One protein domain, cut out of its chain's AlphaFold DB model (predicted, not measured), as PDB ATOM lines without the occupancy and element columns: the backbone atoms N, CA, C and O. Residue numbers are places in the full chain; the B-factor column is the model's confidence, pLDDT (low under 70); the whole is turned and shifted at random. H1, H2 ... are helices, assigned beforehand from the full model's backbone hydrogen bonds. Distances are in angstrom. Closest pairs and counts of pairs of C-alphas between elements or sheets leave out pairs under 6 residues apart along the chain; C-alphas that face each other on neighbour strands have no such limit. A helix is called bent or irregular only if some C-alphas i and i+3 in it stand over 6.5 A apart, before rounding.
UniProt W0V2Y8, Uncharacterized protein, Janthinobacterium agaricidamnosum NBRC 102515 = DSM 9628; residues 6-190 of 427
ATOM      1  N   ARG A   6     152.335 174.341  48.484       91.38
ATOM      2  CA  ARG A   6     152.466 175.543  47.644       91.38
ATOM      3  C   ARG A   6     153.912 175.743  47.187       91.38
ATOM      4  O   ARG A   6     154.168 175.848  45.989       91.38
ATOM      5  N   ILE A   7     154.863 175.654  48.122       92.12
ATOM      6  CA  ILE A   7     156.309 175.698  47.838       92.12
ATOM      7  C   ILE A   7     156.704 174.547  46.903       92.12
ATOM      8  O   ILE A   7     157.471 174.725  45.958       92.12
ATOM      9  N   THR A   8     156.149 173.355  47.133       94.00
ATOM     10  CA  THR A   8     156.403 172.180  46.283       94.00
ATOM     11  C   THR A   8     155.938 172.420  44.842       94.00
ATOM     12  O   THR A   8     156.658 172.096  43.896       94.00
ATOM     13  N   SER A   9     154.763 173.028  44.663       93.50
ATOM     14  CA  SER A   9     154.219 173.358  43.345       93.50
ATOM     15  C   SER A   9     155.060 174.411  42.609       93.50
ATOM     16  O   SER A   9     155.416 174.202  41.448       93.50
ATOM     17  N   ILE A  10     155.480 175.482  43.299       93.25
ATOM     18  CA  ILE A  10     156.377 176.520  42.750       93.25
ATOM     19  C   ILE A  10     157.706 175.901  42.293       93.25
ATOM     20  O   ILE A  10     158.131 176.092  41.149       93.25
ATOM     21  N   ASN A  11     158.325 175.076  43.141       94.69
ATOM     22  CA  ASN A  11     159.564 174.374  42.800       94.69
ATOM     23  C   ASN A  11     159.389 173.448  41.592       94.69
ATOM     24  O   ASN A  11     160.260 173.397  40.727       94.69
ATOM     25  N   THR A  12     158.246 172.770  41.483       94.31
ATOM     26  CA  THR A  12     157.951 171.902  40.337       94.31
ATOM     27  C   THR A  12     157.833 172.706  39.036       94.31
ATOM     28  O   THR A  12     158.333 172.272  37.999       94.31
ATOM     29  N   ILE A  13     157.227 173.900  39.057       93.44
ATOM     30  CA  ILE A  13     157.161 174.790  37.881       93.44
ATOM     31  C   ILE A  13     158.563 175.258  37.458       93.44
ATOM     32  O   ILE A  13     158.872 175.270  36.260       93.44
ATOM     33  N   HIS A  14     159.427 175.581  38.422       93.62
ATOM     34  CA  HIS A  14     160.828 175.914  38.168       93.62
ATOM     35  C   HIS A  14     161.614 174.727  37.582       93.62
ATOM     36  O   HIS A  14     162.311 174.882  36.583       93.62
ATOM     37  N   GLU A  15     161.458 173.515  38.120       91.50
ATOM     38  CA  GLU A  15     162.083 172.298  37.572       91.50
ATOM     39  C   GLU A  15     161.603 171.977  36.148       91.50
ATOM     40  O   GLU A  15     162.346 171.436  35.320       91.50
ATOM     41  N   LEU A  16     160.363 172.348  35.823       89.62
ATOM     42  CA  LEU A  16     159.853 172.283  34.459       89.62
ATOM     43  C   LEU A  16     160.478 173.347  33.539       89.62
ATOM     44  O   LEU A  16     160.287 173.257  32.327       89.62
ATOM     45  N   GLY A  17     161.266 174.293  34.047       88.31
ATOM     46  CA  GLY A  17     161.904 175.357  33.267       88.31
ATOM     47  C   GLY A  17     160.905 176.376  32.724       88.31
ATOM     48  O   GLY A  17     161.145 176.978  31.678       88.31
ATOM     49  N   LEU A  18     159.747 176.510  33.382       89.31
ATOM     50  CA  LEU A  18     158.709 177.467  32.999       89.31
ATOM     51  C   LEU A  18     158.928 178.849  33.621       89.31
ATOM     52  O   LEU A  18     158.477 179.833  33.037       89.31
ATOM     53  N   ILE A  19     159.643 178.895  34.746       91.00
ATOM     54  CA  ILE A  19     160.078 180.111  35.435       91.00
ATOM     55  C   ILE A  19     161.590 180.066  35.699       91.00
ATOM     56  O   ILE A  19     162.171 178.976  35.758       91.00
ATOM     57  N   SER A  20     162.228 181.230  35.819       88.12
ATOM     58  CA  SER A  20     163.643 181.370  36.183       88.12
ATOM     59  C   SER A  20     163.878 181.162  37.683       88.12
ATOM     60  O   SER A  20     162.943 180.966  38.457       88.12
ATOM     61  N   VAL A  21     165.151 181.173  38.093       87.25
ATOM     62  CA  VAL A  21     165.514 181.119  39.517       87.25
ATOM     63  C   VAL A  21     165.039 182.387  40.224       87.25
ATOM     64  O   VAL A  21     164.470 182.285  41.300       87.25
ATOM     65  N   GLU A  22     165.204 183.551  39.591       81.69
ATOM     66  CA  GLU A  22     164.727 184.827  40.131       81.69
ATOM     67  C   GLU A  22     163.198 184.838  40.269       81.69
ATOM     68  O   GLU A  22     162.691 185.109  41.346       81.69
ATOM     69  N   GLU A  23     162.459 184.432  39.229       83.62
ATOM     70  CA  GLU A  23     160.986 184.364  39.265       83.62
ATOM     71  C   GLU A  23     160.471 183.358  40.310       83.62
ATOM     72  O   GLU A  23     159.378 183.510  40.851       83.62
ATOM     73  N   ARG A  24     161.244 182.301  40.594       92.12
ATOM     74  CA  ARG A  24     160.939 181.355  41.672       92.12
ATOM     75  C   ARG A  24     161.139 181.999  43.040       92.12
ATOM     76  O   ARG A  24     160.315 181.770  43.916       92.12
ATOM     77  N   ASP A  25     162.227 182.732  43.231       79.50
ATOM     78  CA  ASP A  25     162.521 183.384  44.506       79.50
ATOM     79  C   ASP A  25     161.488 184.498  44.774       79.50
ATOM     80  O   ASP A  25     160.861 184.485  45.828       79.50
ATOM     81  N   ASP A  26     161.157 185.310  43.764       79.44
ATOM     82  CA  ASP A  26     160.068 186.301  43.821       79.44
ATOM     83  C   ASP A  26     158.710 185.650  44.160       79.44
ATOM     84  O   ASP A  26     157.918 186.191  44.927       79.44
ATOM     85  N   ALA A  27     158.425 184.461  43.613       85.69
ATOM     86  CA  ALA A  27     157.200 183.720  43.922       85.69
ATOM     87  C   ALA A  27     157.130 183.242  45.379       85.69
ATOM     88  O   ALA A  27     156.035 183.114  45.930       85.69
ATOM     89  N   LEU A  28     158.274 182.907  45.978       87.06
ATOM     90  CA  LEU A  28     158.348 182.485  47.375       87.06
ATOM     91  C   LEU A  28     158.201 183.686  48.310       87.06
ATOM     92  O   LEU A  28     157.455 183.576  49.282       87.06
ATOM     93  N   ASP A  29     158.822 184.816  47.972       79.69
ATOM     94  CA  ASP A  29     158.679 186.078  48.703       79.69
ATOM     95  C   ASP A  29     157.218 186.562  48.679       79.69
ATOM     96  O   ASP A  29     156.648 186.888  49.721       79.69
ATOM     97  N   GLU A  30     156.561 186.521  47.514       79.19
ATOM     98  CA  GLU A  30     155.143 186.890  47.378       79.19
ATOM     99  C   GLU A  30     154.226 185.943  48.178       79.19
ATOM    100  O   GLU A  30     153.262 186.371  48.815       79.19
ATOM    101  N   LEU A  31     154.534 184.639  48.194       83.38
ATOM    102  CA  LEU A  31     153.794 183.655  48.988       83.38
ATOM    103  C   LEU A  31     153.953 183.897  50.499       83.38
ATOM    104  O   LEU A  31     152.986 183.724  51.246       83.38
ATOM    105  N   GLU A  32     155.151 184.273  50.950       80.56
ATOM    106  CA  GLU A  32     155.427 184.627  52.343       80.56
ATOM    107  C   GLU A  32     154.688 185.909  52.739       80.56
ATOM    108  O   GLU A  32     153.993 185.916  53.758       80.56
ATOM    109  N   GLN A  33     154.740 186.945  51.899       71.25
ATOM    110  CA  GLN A  33     154.021 188.199  52.127       71.25
ATOM    111  C   GLN A  33     152.512 187.965  52.271       71.25
ATOM    112  O   GLN A  33     151.897 188.426  53.228       71.25
ATOM    113  N   HIS A  34     151.920 187.165  51.384       70.31
ATOM    114  CA  HIS A  34     150.501 186.817  51.454       70.31
ATOM    115  C   HIS A  34     150.128 186.025  52.720       70.31
ATOM    116  O   HIS A  34     149.002 186.128  53.212       70.31
ATOM    117  N   GLN A  35     151.050 185.220  53.257       71.31
ATOM    118  CA  GLN A  35     150.839 184.506  54.516       71.31
ATOM    119  C   GLN A  35     150.904 185.457  55.720       71.31
ATOM    120  O   GLN A  35     150.103 185.308  56.640       71.31
ATOM    121  N   ILE A  36     151.804 186.444  55.688       64.69
ATOM    122  CA  ILE A  36     151.889 187.512  56.694       64.69
ATOM    123  C   ILE A  36     150.600 188.342  56.694       64.69
ATOM    124  O   ILE A  36     150.035 188.591  57.759       64.69
ATOM    125  N   ASP A  37     150.098 188.707  55.513       63.28
ATOM    126  CA  ASP A  37     148.870 189.495  55.369       63.28
ATOM    127  C   ASP A  37     147.635 188.743  55.902       63.28
ATOM    128  O   ASP A  37     146.741 189.346  56.490       63.28
ATOM    129  N   LEU A  38     147.587 187.414  55.759       63.53
ATOM    130  CA  LEU A  38     146.525 186.566  56.319       63.53
ATOM    131  C   LEU A  38     146.531 186.497  57.851       63.53
ATOM    132  O   LEU A  38     145.471 186.350  58.465       63.53
ATOM    133  N   ASP A  39     147.715 186.567  58.457       63.81
ATOM    134  CA  ASP A  39     147.879 186.526  59.909       63.81
ATOM    135  C   ASP A  39     147.553 187.890  60.559       63.81
ATOM    136  O   ASP A  39     147.420 187.974  61.787       63.81
ATOM    137  N   ASP A  40     147.348 188.946  59.756       56.66
ATOM    138  CA  ASP A  40     146.854 190.240  60.221       56.66
ATOM    139  C   ASP A  40     145.317 190.217  60.420       56.66
ATOM    140  O   ASP A  40     144.541 190.135  59.456       56.66
ATOM    141  N   PRO A  41     144.816 190.366  61.663       54.44
ATOM    142  CA  PRO A  41     143.381 190.391  61.945       54.44
ATOM    143  C   PRO A  41     142.628 191.564  61.290       54.44
ATOM    144  O   PRO A  41     141.398 191.531  61.244       54.44
ATOM    145  N   GLN A  42     143.323 192.593  60.793       51.03
ATOM    146  CA  GLN A  42     142.726 193.698  60.032       51.03
ATOM    147  C   GLN A  42     142.499 193.352  58.554       51.03
ATOM    148  O   GLN A  42     141.641 193.965  57.917       51.03
ATOM    149  N   LEU A  43     143.223 192.363  58.020       42.22
ATOM    150  CA  LEU A  43     143.169 191.938  56.617       42.22
ATOM    151  C   LEU A  43     142.446 190.594  56.430       42.22
ATOM    152  O   LEU A  43     142.050 190.273  55.313       42.22
ATOM    153  N   ALA A  44     142.154 189.867  57.515       45.03
ATOM    154  CA  ALA A  44     141.464 188.568  57.533       45.03
ATOM    155  C   ALA A  44     140.068 188.517  56.856       45.03
ATOM    156  O   ALA A  44     139.477 187.443  56.740       45.03
ATOM    157  N   GLY A  45     139.515 189.660  56.433       36.50
ATOM    158  CA  GLY A  45     138.249 189.771  55.695       36.50
ATOM    159  C   GLY A  45     138.378 190.265  54.250       36.50
ATOM    160  O   GLY A  45     137.352 190.425  53.588       36.50
ATOM    161  N   LEU A  46     139.594 190.543  53.767       39.66
ATOM    162  CA  LEU A  46     139.846 190.923  52.379       39.66
ATOM    163  C   LEU A  46     140.054 189.665  51.532       39.66
ATOM    164  O   LEU A  46     140.799 188.760  51.904       39.66
ATOM    165  N   GLU A  47     139.384 189.613  50.383       48.91
ATOM    166  CA  GLU A  47     139.561 188.551  49.392       48.91
ATOM    167  C   GLU A  47     140.895 188.800  48.665       48.91
ATOM    168  O   GLU A  47     140.957 189.476  47.642       48.91
ATOM    169  N   LEU A  48     141.993 188.358  49.283       52.69
ATOM    170  CA  LEU A  48     143.333 188.383  48.697       52.69
ATOM    171  C   LEU A  48     143.433 187.281  47.628       52.69
ATOM    172  O   LEU A  48     142.926 186.173  47.830       52.69
ATOM    173  N   ASP A  49     144.114 187.564  46.511       61.88
ATOM    174  CA  ASP A  49     144.404 186.591  45.444       61.88
ATOM    175  C   ASP A  49     145.446 185.566  45.932       61.88
ATOM    176  O   ASP A  49     146.640 185.600  45.615       61.88
ATOM    177  N   LEU A  50     144.984 184.653  46.783       67.75
ATOM    178  CA  LEU A  50     145.810 183.690  47.492       67.75
ATOM    179  C   LEU A  50     145.975 182.407  46.689       67.75
ATOM    180  O   LEU A  50     145.010 181.806  46.209       67.75
ATOM    181  N   LEU A  51     147.213 181.920  46.641       80.31
ATOM    182  CA  LEU A  51     147.475 180.570  46.178       80.31
ATOM    183  C   LEU A  51     146.861 179.574  47.170       80.31
ATOM    184  O   LEU A  51     147.184 179.573  48.362       80.31
ATOM    185  N   GLN A  52     145.969 178.717  46.669       82.75
ATOM    186  CA  GLN A  52     145.246 177.742  47.487       82.75
ATOM    187  C   GLN A  52     146.200 176.851  48.290       82.75
ATOM    188  O   GLN A  52     147.299 176.539  47.844       82.75
ATOM    189  N   ALA A  53     145.747 176.366  49.449       83.12
ATOM    190  CA  ALA A  53     146.564 175.552  50.351       83.12
ATOM    191  C   ALA A  53     147.073 174.237  49.736       83.12
ATOM    192  O   ALA A  53     148.042 173.693  50.233       83.12
ATOM    193  N   ASN A  54     146.440 173.704  48.687       85.94
ATOM    194  CA  ASN A  54     146.922 172.544  47.929       85.94
ATOM    195  C   ASN A  54     146.741 172.824  46.432       85.94
ATOM    196  O   ASN A  54     145.781 172.329  45.836       85.94
ATOM    197  N   PRO A  55     147.600 173.658  45.832       89.00
ATOM    198  CA  PRO A  55     147.376 174.121  44.478       89.00
ATOM    199  C   PRO A  55     147.816 173.047  43.481       89.00
ATOM    200  O   PRO A  55     148.825 172.362  43.674       89.00
ATOM    201  N   SER A  56     147.088 172.912  42.375       93.19
ATOM    202  CA  SER A  56     147.628 172.215  41.211       93.19
ATOM    203  C   SER A  56     148.729 173.058  40.549       93.19
ATOM    204  O   SER A  56     148.871 174.260  40.804       93.19
ATOM    205  N   LEU A  57     149.499 172.451  39.639       93.88
ATOM    206  CA  LEU A  57     150.466 173.198  38.822       93.88
ATOM    207  C   LEU A  57     149.777 174.267  37.959       93.88
ATOM    208  O   LEU A  57     150.375 175.301  37.679       93.88
ATOM    209  N   ILE A  58     148.523 174.026  37.559       92.69
ATOM    210  CA  ILE A  58     147.704 174.982  36.806       92.69
ATOM    211  C   ILE A  58     147.357 176.171  37.698       92.69
ATOM    212  O   ILE A  58     147.588 177.305  37.293       92.69
ATOM    213  N   ASP A  59     146.878 175.918  38.921       90.00
ATOM    214  CA  ASP A  59     146.521 176.980  39.874       90.00
ATOM    215  C   ASP A  59     147.745 177.827  40.235       90.00
ATOM    216  O   ASP A  59     147.663 179.044  40.336       90.00
ATOM    217  N   THR A  60     148.907 177.186  40.367       92.88
ATOM    218  CA  THR A  60     150.159 177.879  40.694       92.88
ATOM    219  C   THR A  60     150.651 178.724  39.524       92.88
ATOM    220  O   THR A  60     150.995 179.884  39.718       92.88
ATOM    221  N   LEU A  61     150.645 178.197  38.295       90.62
ATOM    222  CA  LEU A  61     151.052 178.979  37.126       90.62
ATOM    223  C   LEU A  61     150.052 180.106  36.817       90.62
ATOM    224  O   LEU A  61     150.460 181.179  36.382       90.62
ATOM    225  N   ALA A  62     148.759 179.878  37.060       87.94
ATOM    226  CA  ALA A  62     147.724 180.901  36.956       87.94
ATOM    227  C   ALA A  62     147.960 182.018  37.973       87.94
ATOM    228  O   ALA A  62     147.971 183.182  37.584       87.94
ATOM    229  N   TRP A  63     148.228 181.656  39.230       88.12
ATOM    230  CA  TRP A  63     148.553 182.603  40.290       88.12
ATOM    231  C   TRP A  63     149.775 183.461  39.937       88.12
ATOM    232  O   TRP A  63     149.686 184.682  39.994       88.12
ATOM    233  N   LEU A  64     150.865 182.854  39.447       88.38
ATOM    234  CA  LEU A  64     152.064 183.586  39.003       88.38
ATOM    235  C   LEU A  64     151.777 184.588  37.873       88.38
ATOM    236  O   LEU A  64     152.393 185.653  37.804       88.38
ATOM    237  N   LEU A  65     150.852 184.252  36.965       81.75
ATOM    238  CA  LEU A  65     150.432 185.147  35.885       81.75
ATOM    239  C   LEU A  65     149.561 186.296  36.400       81.75
ATOM    240  O   LEU A  65     149.666 187.413  35.892       81.75
ATOM    241  N   THR A  66     148.692 186.038  37.378       75.44
ATOM    242  CA  THR A  66     147.797 187.056  37.942       75.44
ATOM    243  C   THR A  66     148.535 188.011  38.877       75.44
ATOM    244  O   THR A  66     148.294 189.214  38.790       75.44
ATOM    245  N   THR A  67     149.498 187.525  39.669       75.81
ATOM    246  CA  THR A  67     150.357 188.354  40.539       75.81
ATOM    247  C   THR A  67     151.486 189.064  39.789       75.81
ATOM    248  O   THR A  67     152.204 189.867  40.369       75.81
ATOM    249  N   GLN A  68     151.639 188.817  38.481       75.81
ATOM    250  CA  GLN A  68     152.709 189.370  37.634       75.81
ATOM    251  C   GLN A  68     154.135 188.945  38.025       75.81
ATOM    252  O   GLN A  68     155.084 189.456  37.431       75.81
ATOM    253  N   VAL A  69     154.300 187.971  38.927       81.50
ATOM    254  CA  VAL A  69     155.600 187.322  39.182       81.50
ATOM    255  C   VAL A  69     156.126 186.666  37.902       81.50
ATOM    256  O   VAL A  69     157.313 186.729  37.602       81.50
ATOM    257  N   LEU A  70     155.225 186.108  37.084       83.06
ATOM    258  CA  LEU A  70     155.513 185.703  35.713       83.06
ATOM    259  C   LEU A  70     154.762 186.615  34.731       83.06
ATOM    260  O   LEU A  70     153.601 186.352  34.408       83.06
ATOM    261  N   PRO A  71     155.401 187.667  34.188       79.38
ATOM    262  CA  PRO A  71     154.752 188.544  33.228       79.38
ATOM    263  C   PRO A  71     154.300 187.806  31.963       79.38
ATOM    264  O   PRO A  71     154.990 186.946  31.407       79.38
ATOM    265  N   ALA A  72     153.163 188.239  31.429       74.75
ATOM    266  CA  ALA A  72     152.554 187.750  30.193       74.75
ATOM    267  C   ALA A  72     153.531 187.603  29.005       74.75
ATOM    268  O   ALA A  72     153.543 186.591  28.294       74.75
ATOM    269  N   ASP A  73     154.351 188.630  28.772       77.25
ATOM    270  CA  ASP A  73     155.315 188.658  27.670       77.25
ATOM    271  C   ASP A  73     156.466 187.675  27.890       77.25
ATOM    272  O   ASP A  73     156.976 187.085  26.931       77.25
ATOM    273  N   ARG A  74     156.822 187.437  29.155       84.94
ATOM    274  CA  ARG A  74     157.869 186.499  29.530       84.94
ATOM    275  C   ARG A  74     157.423 185.056  29.327       84.94
ATOM    276  O   ARG A  74     158.139 184.304  28.668       84.94
ATOM    277  N   LEU A  75     156.196 184.703  29.725       83.50
ATOM    278  CA  LEU A  75     155.609 183.398  29.388       83.50
ATOM    279  C   LEU A  75     155.525 183.190  27.865       83.50
ATOM    280  O   LEU A  75     155.803 182.096  27.365       83.50
ATOM    281  N   ARG A  76     155.200 184.239  27.095       80.62
ATOM    282  CA  ARG A  76     155.195 184.167  25.624       80.62
ATOM    283  C   ARG A  76     156.586 183.883  25.059       80.62
ATOM    284  O   ARG A  76     156.711 183.081  24.135       80.62
ATOM    285  N   GLN A  77     157.624 184.509  25.607       82.88
ATOM    286  CA  GLN A  77     159.005 184.234  25.218       82.88
ATOM    287  C   GLN A  77     159.396 182.790  25.559       82.88
ATOM    288  O   GLN A  77     159.935 182.092  24.703       82.88
ATOM    289  N   THR A  78     159.048 182.314  26.757       83.00
ATOM    290  CA  THR A  78     159.264 180.925  27.185       83.00
ATOM    291  C   THR A  78     158.595 179.936  26.225       83.00
ATOM    292  O   THR A  78     159.225 178.977  25.782       83.00
ATOM    293  N   LEU A  79     157.360 180.205  25.788       79.50
ATOM    294  CA  LEU A  79     156.666 179.397  24.777       79.50
ATOM    295  C   LEU A  79     157.400 179.338  23.427       79.50
ATOM    296  O   LEU A  79     157.391 178.293  22.773       79.50
ATOM    297  N   GLN A  80     158.028 180.438  23.005       83.44
ATOM    298  CA  GLN A  80     158.786 180.502  21.750       83.44
ATOM    299  C   GLN A  80     160.105 179.729  21.832       83.44
ATOM    300  O   GLN A  80     160.502 179.098  20.851       83.44
ATOM    301  N   THR A  81     160.774 179.746  22.987       84.69
ATOM    302  CA  THR A  81     162.062 179.067  23.190       84.69
ATOM    303  C   THR A  81     161.915 177.612  23.634       84.69
ATOM    304  O   THR A  81     162.848 176.831  23.464       84.69
ATOM    305  N   LEU A  82     160.747 177.203  24.142       84.12
ATOM    306  CA  LEU A  82     160.472 175.842  24.627       84.12
ATOM    307  C   LEU A  82     160.928 174.722  23.666       84.12
ATOM    308  O   LEU A  82     161.579 173.781  24.124       84.12
ATOM    309  N   PRO A  83     160.631 174.787  22.348       85.75
ATOM    310  CA  PRO A  83     161.006 173.730  21.405       85.75
ATOM    311  C   PRO A  83     162.513 173.640  21.146       85.75
ATOM    312  O   PRO A  83     162.981 172.617  20.659       85.75
ATOM    313  N   ALA A  84     163.270 174.702  21.443       86.00
ATOM    314  CA  ALA A  84     164.725 174.705  21.308       86.00
ATOM    315  C   ALA A  84     165.414 173.943  22.453       86.00
ATOM    316  O   ALA A  84     166.525 173.450  22.280       86.00
ATOM    317  N   HIS A  85     164.751 173.830  23.608       84.06
ATOM    318  CA  HIS A  85     165.311 173.227  24.821       84.06
ATOM    319  C   HIS A  85     164.679 171.877  25.184       84.06
ATOM    320  O   HIS A  85     165.259 171.112  25.953       84.06
ATOM    321  N   HIS A  86     163.511 171.552  24.620       87.25
ATOM    322  CA  HIS A  86     162.770 170.333  24.934       87.25
ATOM    323  C   HIS A  86     162.185 169.674  23.682       87.25
ATOM    324  O   HIS A  86     161.740 170.348  22.755       87.25
ATOM    325  N   ALA A  87     162.118 168.340  23.686       88.50
ATOM    326  CA  ALA A  87     161.545 167.537  22.607       88.50
ATOM    327  C   ALA A  87     160.679 166.387  23.156       88.50
ATOM    328  O   ALA A  87     160.764 166.037  24.336       88.50
ATOM    329  N   GLY A  88     159.840 165.807  22.292       90.75
ATOM    330  CA  GLY A  88     158.985 164.661  22.625       90.75
ATOM    331  C   GLY A  88     158.004 164.948  23.768       90.75
ATOM    332  O   GLY A  88     157.476 166.054  23.887       90.75
ATOM    333  N   ASP A  89     157.786 163.961  24.634       89.00
ATOM    334  CA  ASP A  89     156.807 164.033  25.728       89.00
ATOM    335  C   ASP A  89     157.053 165.198  26.695       89.00
ATOM    336  O   ASP A  89     156.108 165.783  27.222       89.00
ATOM    337  N   ALA A  90     158.317 165.571  26.915       86.38
ATOM    338  CA  ALA A  90     158.684 166.672  27.803       86.38
ATOM    339  C   ALA A  90     158.198 168.033  27.273       86.38
ATOM    340  O   ALA A  90     157.782 168.884  28.064       86.38
ATOM    341  N   LEU A  91     158.226 168.223  25.950       89.25
ATOM    342  CA  LEU A  91     157.681 169.406  25.283       89.25
ATOM    343  C   LEU A  91     156.147 169.393  25.326       89.25
ATOM    344  O   LEU A  91     155.539 170.418  25.631       89.25
ATOM    345  N   SER A  92     155.529 168.236  25.069       88.06
ATOM    346  CA  SER A  92     154.069 168.080  25.087       88.06
ATOM    347  C   SER A  92     153.469 168.381  26.460       88.06
ATOM    348  O   SER A  92     152.533 169.167  26.538       88.06
ATOM    349  N   ARG A  93     154.046 167.849  27.549       88.25
ATOM    350  CA  ARG A  93     153.557 168.100  28.921       88.25
ATOM    351  C   ARG A  93     153.591 169.579  29.301       88.25
ATOM    352  O   ARG A  93     152.651 170.076  29.905       88.25
ATOM    353  N   ARG A  94     154.662 170.293  28.939       90.00
ATOM    354  CA  ARG A  94     154.790 171.729  29.235       90.00
ATOM    355  C   ARG A  94     153.799 172.561  28.433       90.00
ATOM    356  O   ARG A  94     153.190 173.471  28.979       90.00
ATOM    357  N   ARG A  95     153.620 172.239  27.147       87.69
ATOM    358  CA  ARG A  95     152.620 172.905  26.302       87.69
ATOM    359  C   ARG A  95     151.213 172.698  26.836       87.69
ATOM    360  O   ARG A  95     150.490 173.675  26.955       87.69
ATOM    361  N   ASP A  96     150.870 171.465  27.195       88.88
ATOM    362  CA  ASP A  96     149.562 171.122  27.749       88.88
ATOM    363  C   ASP A  96     149.301 171.842  29.084       88.88
ATOM    364  O   ASP A  96     148.257 172.467  29.251       88.88
ATOM    365  N   LEU A  97     150.289 171.870  29.989       90.56
ATOM    366  CA  LEU A  97     150.198 172.617  31.247       90.56
ATOM    367  C   LEU A  97     149.963 174.117  31.012       90.56
ATOM    368  O   LEU A  97     149.070 174.707  31.625       90.56
ATOM    369  N   ILE A  98     150.730 174.737  30.110       87.00
ATOM    370  CA  ILE A  98     150.553 176.155  29.779       87.00
ATOM    371  C   ILE A  98     149.173 176.376  29.155       87.00
ATOM    372  O   ILE A  98     148.455 177.268  29.583       87.00
ATOM    373  N   GLU A  99     148.760 175.554  28.194       86.00
ATOM    374  CA  GLU A  99     147.472 175.690  27.510       86.00
ATOM    375  C   GLU A  99     146.282 175.569  28.475       86.00
ATOM    376  O   GLU A  99     145.345 176.369  28.412       86.00
ATOM    377  N   GLN A 100     146.334 174.615  29.409       88.12
ATOM    378  CA  GLN A 100     145.344 174.485  30.479       88.12
ATOM    379  C   GLN A 100     145.339 175.707  31.403       88.12
ATOM    380  O   GLN A 100     144.266 176.198  31.747       88.12
ATOM    381  N   THR A 101     146.513 176.251  31.724       88.31
ATOM    382  CA  THR A 101     146.640 177.480  32.519       88.31
ATOM    383  C   THR A 101     146.042 178.688  31.804       88.31
ATOM    384  O   THR A 101     145.287 179.445  32.406       88.31
ATOM    385  N   LEU A 102     146.294 178.852  30.503       85.25
ATOM    386  CA  LEU A 102     145.723 179.964  29.737       85.25
ATOM    387  C   LEU A 102     144.201 179.878  29.662       85.25
ATOM    388  O   LEU A 102     143.530 180.899  29.784       85.25
ATOM    389  N   ARG A 103     143.650 178.669  29.507       85.06
ATOM    390  CA  ARG A 103     142.200 178.455  29.602       85.06
ATOM    391  C   ARG A 103     141.664 178.826  30.979       85.06
ATOM    392  O   ARG A 103     140.641 179.498  31.048       85.06
ATOM    393  N   HIS A 104     142.348 178.410  32.042       86.56
ATOM    394  CA  HIS A 104     141.945 178.693  33.415       86.56
ATOM    395  C   HIS A 104     141.897 180.206  33.692       86.56
ATOM    396  O   HIS A 104     140.861 180.725  34.105       86.56
ATOM    397  N   VAL A 105     142.965 180.939  33.362       84.12
ATOM    398  CA  VAL A 105     143.029 182.400  33.556       84.12
ATOM    399  C   VAL A 105     142.024 183.135  32.659       84.12
ATOM    400  O   VAL A 105     141.365 184.073  33.106       84.12
ATOM    401  N   HIS A 106     141.828 182.682  31.415       85.50
ATOM    402  CA  HIS A 106     140.808 183.245  30.522       85.50
ATOM    403  C   HIS A 106     139.393 183.070  31.087       85.50
ATOM    404  O   HIS A 106     138.603 184.012  31.078       85.50
ATOM    405  N   GLN A 107     139.068 181.894  31.631       84.88
ATOM    406  CA  GLN A 107     137.776 181.650  32.279       84.88
ATOM    407  C   GLN A 107     137.567 182.545  33.505       84.88
ATOM    408  O   GLN A 107     136.478 183.096  33.667       84.88
ATOM    409  N   ALA A 108     138.603 182.752  34.323       83.56
ATOM    410  CA  ALA A 108     138.549 183.683  35.450       83.56
ATOM    411  C   ALA A 108     138.306 185.132  34.984       83.56
ATOM    412  O   ALA A 108     137.425 185.816  35.505       83.56
ATOM    413  N   ALA A 109     139.000 185.577  33.933       85.31
ATOM    414  CA  ALA A 109     138.795 186.900  33.344       85.31
ATOM    415  C   ALA A 109     137.365 187.086  32.804       85.31
ATOM    416  O   ALA A 109     136.750 188.130  33.020       85.31
ATOM    417  N   LEU A 110     136.804 186.070  32.138       86.31
ATOM    418  CA  LEU A 110     135.416 186.083  31.668       86.31
ATOM    419  C   LEU A 110     134.404 186.092  32.815       86.31
ATOM    420  O   LEU A 110     133.363 186.737  32.694       86.31
ATOM    421  N   LYS A 111     134.701 185.402  33.921       85.25
ATOM    422  CA  LYS A 111     133.875 185.447  35.128       85.25
ATOM    423  C   LYS A 111     133.810 186.869  35.684       85.25
ATOM    424  O   LYS A 111     132.713 187.342  35.930       85.25
ATOM    425  N   ILE A 112     134.939 187.576  35.767       80.75
ATOM    426  CA  ILE A 112     134.963 188.983  36.202       80.75
ATOM    427  C   ILE A 112     134.118 189.856  35.269       80.75
ATOM    428  O   ILE A 112     133.301 190.642  35.730       80.75
ATOM    429  N   LEU A 113     134.248 189.698  33.946       86.31
ATOM    430  CA  LEU A 113     133.401 190.442  33.006       86.31
ATOM    431  C   LEU A 113     131.905 190.160  33.207       86.31
ATOM    432  O   LEU A 113     131.083 191.052  33.006       86.31
ATOM    433  N   TYR A 114     131.549 188.926  33.554       87.38
ATOM    434  CA  TYR A 114     130.171 188.536  33.823       87.38
ATOM    435  C   TYR A 114     129.657 189.108  35.151       87.38
ATOM    436  O   TYR A 114     128.571 189.681  35.185       87.38
ATOM    437  N   ASP A 115     130.444 188.996  36.222       82.50
ATOM    438  CA  ASP A 115     130.093 189.498  37.554       82.50
ATOM    439  C   ASP A 115     129.923 191.027  37.553       82.50
ATOM    440  O   ASP A 115     129.050 191.562  38.231       82.50
ATOM    441  N   GLU A 116     130.691 191.722  36.709       82.88
ATOM    442  CA  GLU A 116     130.611 193.171  36.492       82.88
ATOM    443  C   GLU A 116     129.520 193.602  35.488       82.88
ATOM    444  O   GLU A 116     129.507 194.745  35.018       82.88
ATOM    445  N   ASP A 117     128.611 192.690  35.116       85.19
ATOM    446  CA  ASP A 117     127.531 192.893  34.137       85.19
ATOM    447  C   ASP A 117     128.032 193.427  32.776       85.19
ATOM    448  O   ASP A 117     127.303 194.072  32.020       85.19
ATOM    449  N   LEU A 118     129.300 193.188  32.417       85.50
ATOM    450  CA  LEU A 118     129.886 193.658  31.158       85.50
ATOM    451  C   LEU A 118     129.536 192.751  29.978       85.50
ATOM    452  O   LEU A 118     129.453 193.227  28.842       85.50
ATOM    453  N   ILE A 119     129.331 191.465  30.250       88.56
ATOM    454  CA  ILE A 119     128.910 190.453  29.282       88.56
ATOM    455  C   ILE A 119     127.768 189.617  29.862       88.56
ATOM    456  O   ILE A 119     127.713 189.373  31.063       88.56
ATOM    457  N   ASP A 120     126.867 189.153  29.000       82.31
ATOM    458  CA  ASP A 120     125.794 188.238  29.395       82.31
ATOM    459  C   ASP A 120     126.292 186.771  29.463       82.31
ATOM    460  O   ASP A 120     127.378 186.462  28.951       82.31
ATOM    461  N   PRO A 121     125.533 185.840  30.087       85.19
ATOM    462  CA  PRO A 121     125.946 184.441  30.203       85.19
ATOM    463  C   PRO A 121     126.241 183.774  28.855       85.19
ATOM    464  O   PRO A 121     127.160 182.967  28.752       85.19
ATOM    465  N   TRP A 122     125.486 184.124  27.810       82.25
ATOM    466  CA  TRP A 122     125.661 183.536  26.485       82.25
ATOM    467  C   TRP A 122     126.979 183.987  25.852       82.25
ATOM    468  O   TRP A 122     127.717 183.175  25.294       82.25
ATOM    469  N   LEU A 123     127.306 185.272  25.974       85.44
ATOM    470  CA  LEU A 123     128.552 185.840  25.480       85.44
ATOM    471  C   LEU A 123     129.759 185.328  26.272       85.44
ATOM    472  O   LEU A 123     130.803 185.081  25.670       85.44
ATOM    473  N   ARG A 124     129.612 185.125  27.588       86.56
ATOM    474  CA  ARG A 124     130.623 184.479  28.440       86.56
ATOM    475  C   ARG A 124     130.942 183.075  27.939       86.56
ATOM    476  O   ARG A 124     132.105 182.785  27.677       86.56
ATOM    477  N   ASP A 125     129.928 182.236  27.752       83.25
ATOM    478  CA  ASP A 125     130.119 180.847  27.322       83.25
ATOM    479  C   ASP A 125     130.698 180.797  25.896       83.25
ATOM    480  O   ASP A 125     131.711 180.144  25.642       83.25
ATOM    481  N   ALA A 126     130.165 181.618  24.984       81.94
ATOM    482  CA  ALA A 126     130.677 181.732  23.622       81.94
ATOM    483  C   ALA A 126     132.123 182.257  23.552       81.94
ATOM    484  O   ALA A 126     132.834 181.952  22.591       81.94
ATOM    485  N   ALA A 127     132.556 183.095  24.496       82.44
ATOM    486  CA  ALA A 127     133.934 183.573  24.593       82.44
ATOM    487  C   ALA A 127     134.857 182.552  25.278       82.44
ATOM    488  O   ALA A 127     136.039 182.485  24.935       82.44
ATOM    489  N   GLY A 128     134.325 181.744  26.201       78.62
ATOM    490  CA  GLY A 128     135.044 180.663  26.879       78.62
ATOM    491  C   GLY A 128     135.501 179.574  25.912       78.62
ATOM    492  O   GLY A 128     136.651 179.147  25.967       78.62
ATOM    493  N   ASP A 129     134.651 179.225  24.947       78.00
ATOM    494  CA  ASP A 129     134.955 178.216  23.923       78.00
ATOM    495  C   ASP A 129     135.932 178.709  22.835       78.00
ATOM    496  O   ASP A 129     136.366 177.941  21.979       78.00
ATOM    497  N   SER A 130     136.253 180.008  22.811       69.44
ATOM    498  CA  SER A 130     136.903 180.678  21.673       69.44
ATOM    499  C   SER A 130     138.265 181.299  22.002       69.44
ATOM    500  O   SER A 130     138.558 182.397  21.519       69.44
ATOM    501  N   LEU A 131     139.114 180.625  22.786       73.19
ATOM    502  CA  LEU A 131     140.502 181.058  22.997       73.19
ATOM    503  C   LEU A 131     141.404 180.562  21.846       73.19
ATOM    504  O   LEU A 131     141.586 179.351  21.699       73.19
ATOM    505  N   PRO A 132     141.984 181.449  21.013       69.62
ATOM    506  CA  PRO A 132     142.888 181.020  19.953       69.62
ATOM    507  C   PRO A 132     144.159 180.391  20.530       69.62
ATOM    508  O   PRO A 132     144.710 180.877  21.521       69.62
ATOM    509  N   ALA A 133     144.650 179.326  19.890       64.81
ATOM    510  CA  ALA A 133     145.847 178.622  20.339       64.81
ATOM    511  C   ALA A 133     147.042 179.584  20.480       64.81
ATOM    512  O   ALA A 133     147.398 180.296  19.540       64.81
ATOM    513  N   GLY A 134     147.661 179.599  21.664       59.06
ATOM    514  CA  GLY A 134     148.827 180.434  21.964       59.06
ATOM    515  C   GLY A 134     148.529 181.918  22.214       59.06
ATOM    516  O   GLY A 134     149.473 182.692  22.383       59.06
ATOM    517  N   GLN A 135     147.259 182.334  22.252       68.50
ATOM    518  CA  GLN A 135     146.900 183.689  22.659       68.50
ATOM    519  C   GLN A 135     146.780 183.772  24.181       68.50
ATOM    520  O   GLN A 135     146.044 183.014  24.808       68.50
ATOM    521  N   LEU A 136     147.515 184.711  24.772       67.81
ATOM    522  CA  LEU A 136     147.481 184.958  26.204       67.81
ATOM    523  C   LEU A 136     146.374 185.963  26.532       67.81
ATOM    524  O   LEU A 136     146.420 187.097  26.054       67.81
ATOM    525  N   VAL A 137     145.414 185.553  27.357       70.31
ATOM    526  CA  VAL A 137     144.398 186.432  27.944       70.31
ATOM    527  C   VAL A 137     144.533 186.328  29.455       70.31
ATOM    528  O   VAL A 137     143.998 185.410  30.067       70.31
ATOM    529  N   ALA A 138     145.318 187.237  30.031       67.62
ATOM    530  CA  ALA A 138     145.645 187.225  31.457       67.62
ATOM    531  C   ALA A 138     144.846 188.256  32.272       67.62
ATOM    532  O   ALA A 138     145.028 188.358  33.478       67.62
ATOM    533  N   SER A 139     143.976 189.041  31.625       74.75
ATOM    534  CA  SER A 139     143.199 190.086  32.291       74.75
ATOM    535  C   SER A 139     141.779 190.225  31.722       74.75
ATOM    536  O   SER A 139     141.555 189.925  30.542       74.75
ATOM    537  N   PRO A 140     140.819 190.758  32.505       78.69
ATOM    538  CA  PRO A 140     139.480 191.094  32.011       78.69
ATOM    539  C   PRO A 140     139.501 192.084  30.836       78.69
ATOM    540  O   PRO A 140     138.681 191.992  29.923       78.69
ATOM    541  N   VAL A 141     140.473 193.003  30.810       79.94
ATOM    542  CA  VAL A 141     140.675 193.948  29.696       79.94
ATOM    543  C   VAL A 141     141.051 193.203  28.417       79.94
ATOM    544  O   VAL A 141     140.490 193.478  27.357       79.94
ATOM    545  N   ASP A 142     141.971 192.241  28.502       82.44
ATOM    546  CA  ASP A 142     142.372 191.432  27.348       82.44
ATOM    547  C   ASP A 142     141.229 190.539  26.861       82.44
ATOM    548  O   ASP A 142     141.032 190.403  25.652       82.44
ATOM    549  N   ALA A 143     140.432 189.994  27.784       85.50
ATOM    550  CA  ALA A 143     139.262 189.189  27.456       85.50
ATOM    551  C   ALA A 143     138.203 190.022  26.716       85.50
ATOM    552  O   ALA A 143     137.731 189.618  25.650       85.50
ATOM    553  N   LEU A 144     137.880 191.222  27.208       86.19
ATOM    554  CA  LEU A 144     136.916 192.107  26.552       86.19
ATOM    555  C   LEU A 144     137.437 192.599  25.194       86.19
ATOM    556  O   LEU A 144     136.691 192.636  24.213       86.19
ATOM    557  N   LEU A 145     138.732 192.914  25.104       86.12
ATOM    558  CA  LEU A 145     139.384 193.275  23.848       86.12
ATOM    559  C   LEU A 145     139.305 192.136  22.823       86.12
ATOM    560  O   LEU A 145     139.021 192.387  21.649       86.12
ATOM    561  N   LEU A 146     139.527 190.890  23.253       86.81
ATOM    562  CA  LEU A 146     139.404 189.708  22.404       86.81
ATOM    563  C   LEU A 146     137.967 189.537  21.896       86.81
ATOM    564  O   LEU A 146     137.775 189.372  20.693       86.81
ATOM    565  N   ILE A 147     136.968 189.650  22.775       88.62
ATOM    566  CA  ILE A 147     135.539 189.562  22.423       88.62
ATOM    567  C   ILE A 147     135.167 190.594  21.345       88.62
ATOM    568  O   ILE A 147     134.491 190.262  20.363       88.62
ATOM    569  N   VAL A 148     135.637 191.838  21.489       89.38
ATOM    570  CA  VAL A 148     135.406 192.901  20.497       89.38
ATOM    571  C   VAL A 148     136.135 192.604  19.186       89.38
ATOM    572  O   VAL A 148     135.550 192.725  18.108       89.38
ATOM    573  N   ASN A 149     137.398 192.176  19.246       85.19
ATOM    574  CA  ASN A 149     138.197 191.870  18.058       85.19
ATOM    575  C   ASN A 149     137.668 190.666  17.267       85.19
ATOM    576  O   ASN A 149     137.764 190.658  16.039       85.19
ATOM    577  N   GLN A 150     137.068 189.689  17.947       85.12
ATOM    578  CA  GLN A 150     136.373 188.557  17.332       85.12
ATOM    579  C   GLN A 150     135.002 188.941  16.747       85.12
ATOM    580  O   GLN A 150     134.355 188.116  16.108       85.12
ATOM    581  N   GLY A 151     134.536 190.177  16.959       82.69
ATOM    582  CA  GLY A 151     133.239 190.650  16.477       82.69
ATOM    583  C   GLY A 151     132.042 190.071  17.233       82.69
ATOM    584  O   GLY A 151     130.908 190.293  16.812       82.69
ATOM    585  N   LYS A 152     132.270 189.367  18.353       85.25
ATOM    586  CA  LYS A 152     131.199 188.841  19.216       85.25
ATOM    587  C   LYS A 152     130.439 189.966  19.921       85.25
ATOM    588  O   LYS A 152     129.272 189.806  20.259       85.25
ATOM    589  N   LEU A 153     131.086 191.121  20.085       84.12
ATOM    590  CA  LEU A 153     130.469 192.347  20.567       84.12
ATOM    591  C   LEU A 153     130.653 193.453  19.522       84.12
ATOM    592  O   LEU A 153     131.768 193.871  19.205       84.12
ATOM    593  N   THR A 154     129.541 193.902  18.936       82.12
ATOM    594  CA  THR A 154     129.562 194.914  17.872       82.12
ATOM    595  C   THR A 154     129.976 196.275  18.417       82.12
ATOM    596  O   THR A 154     129.740 196.607  19.576       82.12
ATOM    597  N   ALA A 155     130.494 197.137  17.545       79.44
ATOM    598  CA  ALA A 155     130.829 198.514  17.898       79.44
ATOM    599  C   ALA A 155     129.671 199.285  18.569       79.44
ATOM    600  O   ALA A 155     129.883 200.047  19.510       79.44
ATOM    601  N   LYS A 156     128.427 199.060  18.120       78.62
ATOM    602  CA  LYS A 156     127.232 199.674  18.717       78.62
ATOM    603  C   LYS A 156     126.979 199.159  20.137       78.62
ATOM    604  O   LYS A 156     126.675 199.961  21.016       78.62
ATOM    605  N   GLN A 157     127.116 197.852  20.358       82.44
ATOM    606  CA  GLN A 157     126.987 197.245  21.687       82.44
ATOM    607  C   GLN A 157     128.106 197.717  22.620       82.44
ATOM    608  O   GLN A 157     127.829 198.053  23.766       82.44
ATOM    609  N   PHE A 158     129.338 197.851  22.120       87.56
ATOM    610  CA  PHE A 158     130.463 198.354  22.913       87.56
ATOM    611  C   PHE A 158     130.262 199.813  23.328       87.56
ATOM    612  O   PHE A 158     130.518 200.186  24.468       87.56
ATOM    613  N   ASN A 159     129.729 200.643  22.432       80.62
ATOM    614  CA  ASN A 159     129.390 202.026  22.756       80.62
ATOM    615  C   ASN A 159     128.245 202.134  23.769       80.62
ATOM    616  O   ASN A 159     128.278 203.000  24.642       80.62
ATOM    617  N   ALA A 160     127.241 201.259  23.675       81.06
ATOM    618  CA  ALA A 160     126.185 201.179  24.677       81.06
ATOM    619  C   ALA A 160     126.749 200.744  26.040       81.06
ATOM    620  O   ALA A 160     126.382 201.318  27.064       81.06
ATOM    621  N   LEU A 161     127.699 199.804  26.043       84.75
ATOM    622  CA  LEU A 161     128.414 199.366  27.238       84.75
ATOM    623  C   LEU A 161     129.224 200.509  27.870       84.75
ATOM    624  O   LEU A 161     129.130 200.733  29.075       84.75
ATOM    625  N   LEU A 162     129.949 201.286  27.059       82.94
ATOM    626  CA  LEU A 162     130.654 202.506  27.478       82.94
ATOM    627  C   LEU A 162     129.713 203.543  28.103       82.94
ATOM    628  O   LEU A 162     130.052 204.159  29.109       82.94
ATOM    629  N   ALA A 163     128.540 203.763  27.506       77.44
ATOM    630  CA  ALA A 163     127.567 204.718  28.025       77.44
ATOM    631  C   ALA A 163     126.972 204.247  29.361       77.44
ATOM    632  O   ALA A 163     126.936 205.021  30.314       77.44
ATOM    633  N   ARG A 164     126.572 202.971  29.441       80.38
ATOM    634  CA  ARG A 164     125.981 202.358  30.638       80.38
ATOM    635  C   ARG A 164     126.948 202.366  31.819       80.38
ATOM    636  O   ARG A 164     126.565 202.774  32.912       80.38
ATOM    637  N   THR A 165     128.197 201.963  31.589       80.56
ATOM    638  CA  THR A 165     129.223 201.929  32.645       80.56
ATOM    639  C   THR A 165     129.528 203.325  33.184       80.56
ATOM    640  O   THR A 165     129.596 203.496  34.393       80.56
ATOM    641  N   ARG A 166     129.588 204.354  32.326       73.75
ATOM    642  CA  ARG A 166     129.770 205.753  32.764       73.75
ATOM    643  C   ARG A 166     128.623 206.300  33.612       73.75
ATOM    644  O   ARG A 166     128.867 207.165  34.445       73.75
ATOM    645  N   SER A 167     127.386 205.864  33.372       67.81
ATOM    646  CA  SER A 167     126.208 206.379  34.083       67.81
ATOM    647  C   SER A 167     125.858 205.625  35.368       67.81
ATOM    648  O   SER A 167     125.060 206.133  36.148       67.81
ATOM    649  N   GLY A 168     126.397 204.420  35.576       64.75
ATOM    650  CA  GLY A 168     126.032 203.595  36.732       64.75
ATOM    651  C   GLY A 168     126.671 202.206  36.784       64.75
ATOM    652  O   GLY A 168     126.079 201.308  37.372       64.75
ATOM    653  N   GLY A 169     127.822 201.999  36.138       69.81
ATOM    654  CA  GLY A 169     128.624 200.790  36.340       69.81
ATOM    655  C   GLY A 169     129.440 200.872  37.630       69.81
ATOM    656  O   GLY A 169     129.659 201.960  38.161       69.81
ATOM    657  N   SER A 170     129.916 199.725  38.113       67.12
ATOM    658  CA  SER A 170     130.905 199.678  39.195       67.12
ATOM    659  C   SER A 170     132.216 200.369  38.776       67.12
ATOM    660  O   SER A 170     132.492 200.553  37.583       67.12
ATOM    661  N   GLY A 171     133.063 200.718  39.750       65.25
ATOM    662  CA  GLY A 171     134.398 201.259  39.471       65.25
ATOM    663  C   GLY A 171     135.219 200.328  38.570       65.25
ATOM    664  O   GLY A 171     135.767 200.767  37.554       65.25
ATOM    665  N   LEU A 172     135.215 199.024  38.870       59.03
ATOM    666  CA  LEU A 172     135.920 198.005  38.091       59.03
ATOM    667  C   LEU A 172     135.377 197.893  36.655       59.03
ATOM    668  O   LEU A 172     136.156 197.871  35.699       59.03
ATOM    669  N   ALA A 173     134.054 197.925  36.476       66.12
ATOM    670  CA  ALA A 173     133.412 197.916  35.164       66.12
ATOM    671  C   ALA A 173     133.830 199.125  34.304       66.12
ATOM    672  O   ALA A 173     134.155 198.977  33.122       66.12
ATOM    673  N   VAL A 174     133.864 200.327  34.895       69.75
ATOM    674  CA  VAL A 174     134.302 201.558  34.214       69.75
ATOM    675  C   VAL A 174     135.754 201.442  33.755       69.75
ATOM    676  O   VAL A 174     136.064 201.749  32.600       69.75
ATOM    677  N   ILE A 175     136.631 200.970  34.638       67.31
ATOM    678  CA  ILE A 175     138.054 200.767  34.363       67.31
ATOM    679  C   ILE A 175     138.246 199.809  33.186       67.31
ATOM    680  O   ILE A 175     138.918 200.162  32.211       67.31
ATOM    681  N   ILE A 176     137.647 198.615  33.254       71.69
ATOM    682  CA  ILE A 176     137.839 197.559  32.253       71.69
ATOM    683  C   ILE A 176     137.426 198.059  30.864       71.69
ATOM    684  O   ILE A 176     138.176 197.928  29.886       71.69
ATOM    685  N   VAL A 177     136.247 198.675  30.764       77.94
ATOM    686  CA  VAL A 177     135.704 199.148  29.485       77.94
ATOM    687  C   VAL A 177     136.514 200.330  28.943       77.94
ATOM    688  O   VAL A 177     136.790 200.386  27.739       77.94
ATOM    689  N   HIS A 178     136.958 201.255  29.801       76.88
ATOM    690  CA  HIS A 178     137.758 202.404  29.377       76.88
ATOM    691  C   HIS A 178     139.161 201.996  28.901       76.88
ATOM    692  O   HIS A 178     139.607 202.441  27.837       76.88
ATOM    693  N   ALA A 179     139.838 201.108  29.635       69.50
ATOM    694  CA  ALA A 179     141.133 200.558  29.239       69.50
ATOM    695  C   ALA A 179     141.037 199.814  27.894       69.50
ATOM    696  O   ALA A 179     141.863 200.023  26.998       69.50
ATOM    697  N   THR A 180     139.967 199.034  27.700       80.31
ATOM    698  CA  THR A 180     139.682 198.352  26.428       80.31
ATOM    699  C   THR A 180     139.486 199.351  25.284       80.31
ATOM    700  O   THR A 180     140.078 199.196  24.213       80.31
ATOM    701  N   ALA A 181     138.715 200.423  25.503       79.25
ATOM    702  CA  ALA A 181     138.486 201.462  24.499       79.25
ATOM    703  C   ALA A 181     139.788 202.170  24.082       79.25
ATOM    704  O   ALA A 181     140.023 202.384  22.889       79.25
ATOM    705  N   LYS A 182     140.670 202.476  25.044       77.38
ATOM    706  CA  LYS A 182     141.991 203.077  24.791       77.38
ATOM    707  C   LYS A 182     142.865 202.166  23.919       77.38
ATOM    708  O   LYS A 182     143.477 202.637  22.957       77.38
ATOM    709  N   ARG A 183     142.884 200.854  24.197       75.88
ATOM    710  CA  ARG A 183     143.626 199.866  23.391       75.88
ATOM    711  C   ARG A 183     143.046 199.708  21.983       75.88
ATOM    712  O   ARG A 183     143.811 199.708  21.017       75.88
ATOM    713  N   LEU A 184     141.720 199.665  21.835       79.62
ATOM    714  CA  LEU A 184     141.052 199.624  20.527       79.62
ATOM    715  C   LEU A 184     141.374 200.857  19.673       79.62
ATOM    716  O   LEU A 184     141.678 200.719  18.488       79.62
ATOM    717  N   ALA A 185     141.361 202.052  20.273       73.44
ATOM    718  CA  ALA A 185     141.705 203.294  19.582       73.44
ATOM    719  C   ALA A 185     143.161 203.297  19.083       73.44
ATOM    720  O   ALA A 185     143.426 203.749  17.967       73.44
ATOM    721  N   LYS A 186     144.090 202.731  19.868       75.31
ATOM    722  CA  LYS A 186     145.500 202.564  19.482       75.31
ATOM    723  C   LYS A 186     145.680 201.546  18.348       75.31
ATOM    724  O   LYS A 186     146.466 201.789  17.440       75.31
ATOM    725  N   GLN A 187     144.958 200.420  18.379       72.81
ATOM    726  CA  GLN A 187     145.071 199.359  17.364       72.81
ATOM    727  C   GLN A 187     144.380 199.709  16.038       72.81
ATOM    728  O   GLN A 187     144.816 199.268  14.975       72.81
ATOM    729  N   ARG A 188     143.287 200.477  16.077       66.69
ATOM    730  CA  ARG A 188     142.488 200.830  14.897       66.69
ATOM    731  C   ARG A 188     142.084 202.307  14.959       66.69
ATOM    732  O   ARG A 188     140.969 202.614  15.380       66.69
ATOM    733  N   PRO A 189     142.922 203.233  14.461       57.62
ATOM    734  CA  PRO A 189     142.648 204.671  14.540       57.62
ATOM    735  C   PRO A 189     141.361 205.087  13.806       57.62
ATOM    736  O   PRO A 189     140.746 206.091  14.148       57.62
ATOM    737  N   TRP A 190     140.884 204.294  12.838       51.84
ATOM    738  CA  TRP A 190     139.597 204.528  12.176       51.84
ATOM    739  C   TRP A 190     138.374 204.232  13.073       51.84
ATOM    740  O   TRP A 190     137.321 204.838  12.864       51.84
TER     741      TRP A 190
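Overview. This is residues 6 to 190 of the 427 residues of an uncharacterized protein of Janthinobacterium agaricidamnosum NBRC 102515 = DSM 9628 (UniProt W0V2Y8). One long helix, H5, runs through the domain as a diagonal beam between two groups of helices: H1 to H4 gather along its earlier part, H6 to H9 along its later part, and no helix of the one group touches one of the other. H3 crosses H5 on the first side, with the H1 and H2 hairpin beyond it; H7 meets H5 about perpendicular on the second, with the H8 and H9 hairpin beyond it. The free loop of residues 39 to 45 sticks out. The printed part has 185 residues with nine named helices, H1 to H9, and no named strand: all helix. It is compact, with a radius of gyration of the C-alphas of 18.2 A and spans of 48 by 48 by 28 A.

Arrangement. H1, residues 6 to 15, and H2, residues 21 to 39, form a helical hairpin at a shallow tilt of 9 degrees; H2 touches with residues 21 to 28 alone, and the closest C-alphas, of His 14 and Arg 24, are 6.5 A apart. H3, residues 57 to 66, touches H1 about perpendicular, at 90 degrees, closest at the C-alphas of Ser 9 and Leu 57, 5.9 A. The hub is H5, residues 89 to 115, touching four helices. H3 touches its residues 97 to 105 at a steep tilt of 54 degrees, with the C-alphas of Ile 58 and Thr 101 closest at 5.1 A. H4, residues 72 to 85, only just touches H5, with 3 pairs of C-alphas within 8 A, Pro 83 and Leu 91 closest at 6.7 A; the two form a hairpin. H6, residues 121 to 128, forms another with H5, the C-alphas of Leu 110 and Arg 124 closest at 6.0 A. H7, residues 140 to 149, touches H5 at 88 degrees, with the C-alphas of Ala 109 and Pro 140 closest at 4.5 A. H9, residues 171 to 187, touches H7 at a steep tilt of 45 degrees, Val 141 and Ile 176 having the closest C-alphas at 5.3 A. H8, residues 155 to 168, forms a hairpin with H9 at a shallow tilt of 33 degrees, only just short of steep; the C-alphas of Thr 165 and Val 174 are closest at 5.3 A. Every O i to N i+4 pair is within hydrogen-bond range in H1, H2, H3, H6, H7, H8 and H9, against 7 of 10 in H4 and 22 of 23 in H5.

Along the chain. H1 begins at C-alpha 6, (152.466, 175.543, 47.644). H2 is 27.5 A long, H5 38.8 A and H9 24.6 A. H5 runs from (156.807, 164.033, 25.728) to (130.093, 189.498, 37.554). H4 is irregular: C-alphas 80 and 83 are 7.1 A apart. H9 ends at C-alpha 187, (145.071, 199.359, 17.364).

Size, cuts and confidence. The C-alphas of Gly 88 and Ser 167, the two farthest apart, are 54.3 A from each other. The printed part has no cut. The links from H2 to H3 and from H6 to H7 are long, the others tight. Mean pLDDT of the printed part is 79.6; 35 residues are under 70, among them residues 36 to 50 and 167 to 175.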